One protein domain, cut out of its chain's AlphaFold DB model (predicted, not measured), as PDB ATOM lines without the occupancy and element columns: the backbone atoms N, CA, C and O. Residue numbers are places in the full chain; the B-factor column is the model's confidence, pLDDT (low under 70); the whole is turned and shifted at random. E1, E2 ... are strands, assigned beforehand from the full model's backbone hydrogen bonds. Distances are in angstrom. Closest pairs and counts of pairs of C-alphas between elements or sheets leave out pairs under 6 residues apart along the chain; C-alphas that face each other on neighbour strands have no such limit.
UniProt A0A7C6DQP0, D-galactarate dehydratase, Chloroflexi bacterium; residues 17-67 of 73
ATOM      1  N   GLU A  17      51.984 -34.745  -0.032       97.12
ATOM      2  CA  GLU A  17      51.470 -34.528  -1.381       97.12
ATOM      3  C   GLU A  17      52.137 -33.290  -2.006       97.12
ATOM      4  O   GLU A  17      52.921 -32.591  -1.357       97.12
ATOM      5  N   SER A  18      51.830 -33.003  -3.272       96.88
ATOM      6  CA  SER A  18      52.283 -31.773  -3.929       96.88
ATOM      7  C   SER A  18      51.667 -30.544  -3.258       96.88
ATOM      8  O   SER A  18      50.453 -30.364  -3.272       96.88
ATOM      9  N   VAL A  19      52.513 -29.659  -2.732       96.94
ATOM     10  CA  VAL A  19      52.105 -28.357  -2.185       96.94
ATOM     11  C   VAL A  19      52.672 -27.264  -3.093       96.94
ATOM     12  O   VAL A  19      53.865 -26.964  -2.998       96.94
ATOM     13  N   PRO A  20      51.869 -26.682  -4.003       96.19
ATOM     14  CA  PRO A  20      52.361 -25.639  -4.893       96.19
ATOM     15  C   PRO A  20      52.748 -24.375  -4.116       96.19
ATOM     16  O   PRO A  20      52.256 -24.113  -3.013       96.19
ATOM     17  N   PHE A  21      53.615 -23.554  -4.706       95.19
ATOM     18  CA  PHE A  21      53.998 -22.273  -4.116       95.19
ATOM     19  C   PHE A  21      52.765 -21.388  -3.854       95.19
ATOM     20  O   PHE A  21      51.845 -21.325  -4.667       95.19
ATOM     21  N   GLY A  22      52.743 -20.713  -2.702       94.56
ATOM     22  CA  GLY A  22      51.623 -19.870  -2.265       94.56
ATOM     23  C   GLY A  22      50.519 -20.607  -1.497       94.56
ATOM     24  O   GLY A  22      49.691 -19.960  -0.851       94.56
ATOM     25  N   PHE A  23      50.524 -21.943  -1.492       96.88
ATOM     26  CA  PHE A  23      49.578 -22.733  -0.707       96.88
ATOM     27  C   PHE A  23      50.055 -22.986   0.726       96.88
ATOM     28  O   PHE A  23      51.198 -22.724   1.099       96.88
ATOM     29  N   LYS A  24      49.127 -23.454   1.565       96.94
ATOM     30  CA  LYS A  24      49.365 -23.719   2.986       96.94
ATOM     31  C   LYS A  24      49.709 -25.191   3.182       96.94
ATOM     32  O   LYS A  24      49.027 -26.046   2.627       96.94
ATOM     33  N   ILE A  25      50.694 -25.461   4.028       97.56
ATOM     34  CA  ILE A  25      51.031 -26.801   4.512       97.56
ATOM     35  C   ILE A  25      50.722 -26.887   6.007       97.56
ATOM     36  O   ILE A  25      50.990 -25.936   6.749       97.56
ATOM     37  N   ALA A  26      50.136 -27.995   6.453       97.75
ATOM     38  CA  ALA A  26      49.875 -28.227   7.868       97.75
ATOM     39  C   ALA A  26      51.194 -28.451   8.624       97.75
ATOM     40  O   ALA A  26      52.009 -29.282   8.228       97.75
ATOM     41  N   LEU A  27      51.414 -27.710   9.713       96.56
ATOM     42  CA  LEU A  27      52.616 -27.856  10.547       96.56
ATOM     43  C   LEU A  27      52.457 -28.921  11.641       96.56
ATOM     44  O   LEU A  27      53.448 -29.421  12.160       96.56
ATOM     45  N   ILE A  28      51.211 -29.235  11.992       95.56
ATOM     46  CA  ILE A  28      50.798 -30.208  13.002       95.56
ATOM     47  C   ILE A  28      49.530 -30.909  12.510       95.56
ATOM     48  O   ILE A  28      48.875 -30.411  11.590       95.56
ATOM     49  N   ASP A  29      49.172 -32.021  13.146       97.75
ATOM     50  CA  ASP A  29      47.877 -32.656  12.918       97.75
ATOM     51  C   ASP A  29      46.743 -31.750  13.419       97.75
ATOM     52  O   ASP A  29      46.810 -31.180  14.511       97.75
ATOM     53  N   VAL A  30      45.684 -31.637  12.623       98.31
ATOM     54  CA  VAL A  30      44.456 -30.916  12.956       98.31
ATOM     55  C   VAL A  30      43.294 -31.906  12.864       98.31
ATOM     56  O   VAL A  30      43.009 -32.421  11.780       98.31
ATOM     57  N   PRO A  31      42.604 -32.210  13.975       98.44
ATOM     58  CA  PRO A  31      41.434 -33.077  13.926       98.44
ATOM     59  C   PRO A  31      40.293 -32.392  13.163       98.44
ATOM     60  O   PRO A  31      40.244 -31.167  13.062       98.44
ATOM     61  N   LYS A  32      39.323 -33.172  12.672       98.19
ATOM     62  CA  LYS A  32      38.086 -32.619  12.101       98.19
ATOM     63  C   LYS A  32      37.423 -31.656  13.095       98.19
ATOM     64  O   LYS A  32      37.300 -31.967  14.276       98.19
ATOM     65  N   GLY A  33      36.984 -30.501  12.603       97.12
ATOM     66  CA  GLY A  33      36.421 -29.409  13.395       97.12
ATOM     67  C   GLY A  33      37.464 -28.561  14.128       97.12
ATOM     68  O   GLY A  33      37.107 -27.500  14.633       97.12
ATOM     69  N   GLY A  34      38.730 -28.989  14.164       98.00
ATOM     70  CA  GLY A  34      39.826 -28.244  14.768       98.00
ATOM     71  C   GLY A  34      40.099 -26.939  14.030       98.00
ATOM     72  O   GLY A  34      39.977 -26.862  12.803       98.00
ATOM     73  N   ASP A  35      40.465 -25.909  14.786       97.56
ATOM     74  CA  ASP A  35      40.769 -24.597  14.231       97.56
ATOM     75  C   ASP A  35      42.099 -24.624  13.467       97.56
ATOM     76  O   ASP A  35      43.108 -25.170  13.919       97.56
ATOM     77  N   VAL A  36      42.110 -23.975  12.306       97.69
ATOM     78  CA  VAL A  36      43.318 -23.724  11.523       97.69
ATOM     79  C   VAL A  36      43.700 -22.264  11.685       97.69
ATOM     80  O   VAL A  36      42.935 -21.358  11.337       97.69
ATOM     81  N   LEU A  37      44.911 -22.045  12.190       95.94
ATOM     82  CA  LEU A  37      45.436 -20.721  12.475       95.94
ATOM     83  C   LEU A  37      46.401 -20.265  11.382       95.94
ATOM     84  O   LEU A  37      47.251 -21.022  10.908       95.94
ATOM     85  N   LYS A  38      46.303 -18.989  11.013       95.06
ATOM     86  CA  LYS A  38      47.288 -18.302  10.177       95.06
ATOM     87  C   LYS A  38      47.385 -16.848  10.624       95.06
ATOM     88  O   LYS A  38      46.366 -16.193  10.797       95.06
ATOM     89  N   TYR A  39      48.611 -16.349  10.783       94.00
ATOM     90  CA  TYR A  39      48.882 -14.989  11.275       94.00
ATOM     91  C   TYR A  39      48.304 -14.700  12.672       94.00
ATOM     92  O   TYR A  39      47.890 -13.584  12.948       94.00
ATOM     93  N   GLY A  40      48.264 -15.711  13.546       92.19
ATOM     94  CA  GLY A  40      47.708 -15.581  14.898       92.19
ATOM     95  C   GLY A  40      46.183 -15.695  14.975       92.19
ATOM     96  O   GLY A  40      45.655 -15.784  16.074       92.19
ATOM     97  N   GLU A  41      45.491 -15.778  13.838       95.62
ATOM     98  CA  GLU A  41      44.029 -15.768  13.774       95.62
ATOM     99  C   GLU A  41      43.465 -17.078  13.227       95.62
ATOM    100  O   GLU A  41      44.059 -17.716  12.348       95.62
ATOM    101  N   VAL A  42      42.269 -17.449  13.689       96.06
ATOM    102  CA  VAL A  42      41.511 -18.562  13.107       96.06
ATOM    103  C   VAL A  42      41.028 -18.152  11.716       96.06
ATOM    104  O   VAL A  42      40.276 -17.187  11.542       96.06
ATOM    105  N   ILE A  43      41.466 -18.892  10.696       95.75
ATOM    106  CA  ILE A  43      41.029 -18.680   9.308       95.75
ATOM    107  C   ILE A  43      39.882 -19.610   8.910       95.75
ATOM    108  O   ILE A  43      39.161 -19.333   7.952       95.75
ATOM    109  N   GLY A  44      39.703 -20.703   9.644       96.44
ATOM    110  CA  GLY A  44      38.734 -21.736   9.333       96.44
ATOM    111  C   GLY A  44      38.855 -22.932  10.261       96.44
ATOM    112  O   GLY A  44      39.730 -22.967  11.124       96.44
ATOM    113  N   ARG A  45      37.986 -23.914  10.042       97.25
ATOM    114  CA  ARG A  45      38.002 -25.209  10.722       97.25
ATOM    115  C   ARG A  45      38.206 -26.327   9.723       97.25
ATOM    116  O   ARG A  45      37.735 -26.250   8.589       97.25
ATOM    117  N   ALA A  46      38.909 -27.361  10.148       98.38
ATOM    118  CA  ALA A  46      39.154 -28.532   9.328       98.38
ATOM    119  C   ALA A  46      37.828 -29.264   9.038       98.38
ATOM    120  O   ALA A  46      37.151 -29.713   9.963       98.38
ATOM    121  N   SER A  47      37.426 -29.393   7.772       97.75
ATOM    122  CA  SER A  47      36.198 -30.127   7.399       97.75
ATOM    123  C   SER A  47      36.382 -31.649   7.481       97.75
ATOM    124  O   SER A  47      35.427 -32.407   7.675       97.75
ATOM    125  N   GLN A  48      37.637 -32.088   7.417       98.31
ATOM    126  CA  GLN A  48      38.120 -33.452   7.614       98.31
ATOM    127  C   GLN A  48      39.441 -33.414   8.401       98.31
ATOM    128  O   GLN A  48      40.034 -32.340   8.491       98.31
ATOM    129  N   PRO A  49      39.925 -34.528   8.981       98.56
ATOM    130  CA  PRO A  49      41.246 -34.553   9.610       98.56
ATOM    131  C   PRO A  49      42.343 -34.129   8.624       98.56
ATOM    132  O   PRO A  49      42.319 -34.540   7.464       98.56
ATOM    133  N   ILE A  50      43.295 -33.321   9.090       98.62
ATOM    134  CA  ILE A  50      44.444 -32.845   8.314       98.62
ATOM    135  C   ILE A  50      45.714 -33.299   9.031       98.62
ATOM    136  O   ILE A  50      45.980 -32.852  10.142       98.62
ATOM    137  N   SER A  51      46.505 -34.171   8.416       98.25
ATOM    138  CA  SER A  51      47.802 -34.583   8.966       98.25
ATOM    139  C   SER A  51      48.878 -33.523   8.732       98.25
ATOM    140  O   SER A  51      48.857 -32.808   7.726       98.25
ATOM    141  N   ALA A  52      49.873 -33.460   9.614       97.31
ATOM    142  CA  ALA A  52      51.067 -32.655   9.405       97.31
ATOM    143  C   ALA A  52      51.696 -32.973   8.036       97.31
ATOM    144  O   ALA A  52      51.862 -34.133   7.659       97.31
ATOM    145  N   GLY A  53      52.040 -31.933   7.278       97.75
ATOM    146  CA  GLY A  53      52.581 -32.062   5.928       97.75
ATOM    147  C   GLY A  53      51.553 -32.078   4.793       97.75
ATOM    148  O   GLY A  53      51.963 -31.996   3.635       97.75
ATOM    149  N   GLN A  54      50.251 -32.133   5.085       98.38
ATOM    150  CA  GLN A  54      49.204 -32.067   4.057       98.38
ATOM    151  C   GLN A  54      48.950 -30.644   3.547       98.38
ATOM    152  O   GLN A  54      49.190 -29.650   4.244       98.38
ATOM    153  N   LEU A  55      48.421 -30.552   2.324       98.31
ATOM    154  CA  LEU A  55      47.964 -29.308   1.708       98.31
ATOM    155  C   LEU A  55      46.678 -28.822   2.390       98.31
ATOM    156  O   LEU A  55      45.656 -29.494   2.341       98.31
ATOM    157  N   VAL A  56      46.677 -27.613   2.955       98.25
ATOM    158  CA  VAL A  56      45.474 -27.007   3.557       98.25
ATOM    159  C   VAL A  56      44.783 -26.074   2.561       98.25
ATOM    160  O   VAL A  56      45.267 -24.969   2.268       98.25
ATOM    161  N   HIS A  57      43.614 -26.475   2.064       97.44
ATOM    162  CA  HIS A  57      42.837 -25.738   1.067       97.44
ATOM    163  C   HIS A  57      41.323 -26.000   1.206       97.44
ATOM    164  O   HIS A  57      40.867 -26.529   2.203       97.44
ATOM    165  N   VAL A  58      40.508 -25.583   0.234       96.06
ATOM    166  CA  VAL A  58      39.040 -25.528   0.345       96.06
ATOM    167  C   VAL A  58      38.396 -26.905   0.463       96.06
ATOM    168  O   VAL A  58      37.285 -27.012   0.959       96.06
ATOM    169  N   HIS A  59      39.089 -27.962   0.033       97.06
ATOM    170  CA  HIS A  59      38.583 -29.327   0.143       97.06
ATOM    171  C   HIS A  59      38.643 -29.860   1.587       97.06
ATOM    172  O   HIS A  59      37.861 -30.738   1.935       97.06
ATOM    173  N   ASN A  60      39.551 -29.342   2.426       98.12
ATOM    174  CA  ASN A  60      39.744 -29.787   3.812       98.12
ATOM    175  C   ASN A  60      39.627 -28.667   4.859       98.12
ATOM    176  O   ASN A  60      39.787 -28.922   6.051       98.12
ATOM    177  N   LEU A  61      39.317 -27.441   4.435       97.56
ATOM    178  CA  LEU A  61      39.153 -26.272   5.287       97.56
ATOM    179  C   LEU A  61      37.855 -25.545   4.948       97.56
ATOM    180  O   LEU A  61      37.670 -25.064   3.830       97.56
ATOM    181  N   GLU A  62      37.019 -25.356   5.958       95.38
ATOM    182  CA  GLU A  62      35.859 -24.479   5.899       95.38
ATOM    183  C   GLU A  62      36.172 -23.126   6.537       95.38
ATOM    184  O   GLU A  62      36.723 -23.054   7.636       95.38
ATOM    185  N   GLY A  63      35.802 -22.033   5.866       91.69
ATOM    186  CA  GLY A  63      35.991 -20.681   6.391       91.69
ATOM    187  C   GLY A  63      35.179 -20.435   7.668       91.69
ATOM    188  O   GLY A  63      34.014 -20.820   7.752       91.69
ATOM    189  N   ALA A  64      35.789 -19.765   8.652       85.62
ATOM    190  CA  ALA A  64      35.154 -19.460   9.941       85.62
ATOM    191  C   ALA A  64      34.299 -18.176   9.929       85.62
ATOM    192  O   ALA A  64      33.533 -17.933  10.856       85.62
ATOM    193  N   ARG A  65      34.433 -17.333   8.899       84.50
ATOM    194  CA  ARG A  65      33.751 -16.033   8.777       84.50
ATOM    195  C   ARG A  65      32.821 -16.026   7.567       84.50
ATOM    196  O   ARG A  65      33.068 -16.741   6.603       84.50
ATOM    197  N   GLY A  66      31.773 -15.201   7.612       81.62
ATOM    198  CA  GLY A  66      30.823 -15.052   6.500       81.62
ATOM    199  C   GLY A  66      29.874 -16.241   6.300       81.62
ATOM    200  O   GLY A  66      29.263 -16.355   5.243       81.62
ATOM    201  N   ARG A  67      29.737 -17.119   7.304       82.06
ATOM    202  CA  ARG A  67      28.898 -18.329   7.275       82.06
ATOM    203  C   ARG A  67      27.449 -18.054   7.693       82.06
ATOM    204  O   ARG A  67      26.956 -18.597   8.681       82.06
TER     205      ARG A  67
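What this domain is: This is residues 17 to 67 of the 73 residues of the protein "D-galactarate dehydratase" of Chloroflexi bacterium (UniProt A0A7C6DQP0). Little regular structure is present: a small body mostly of loops, with a three-stranded sheet, E1 E2 E3, at one side. Two long unnamed stretches, residues 17 to 34 and 47 to 60, are tied to each other by a short antiparallel pairing of residues 24 to 25 with 55 to 56. The printed part has 51 residues, 13 in named strands, and no named helix; the class is all strand, and E1 E2 E3 make a meander, each strand the antiparallel neighbour of the one before. The whole is compact, with a radius of gyration of the C-alphas of 10.2 A and spans of 29 by 21 by 20 A.

How they stand to each other: E1, residues 35 to 38, and E2, residues 41 to 46, form a hairpin, antiparallel at 138 degrees; N 36 and O 44 are within hydrogen-bond range at 2.8 A. E2 and E3, residues 61 to 63, form a hairpin, antiparallel at 129 degrees, with N 45 and O 62 at 2.9 A.

Where its parts are: E1 begins at C-alpha 35 (40.769, -24.597, 14.231). E2 is 14.4 A long. E3 ends at C-alpha 63 (35.991, -20.681, 6.391).

The domain as a whole: The printed part has no cut. The link E2 to E3 is long, 14 residues. No printed residue is under 70.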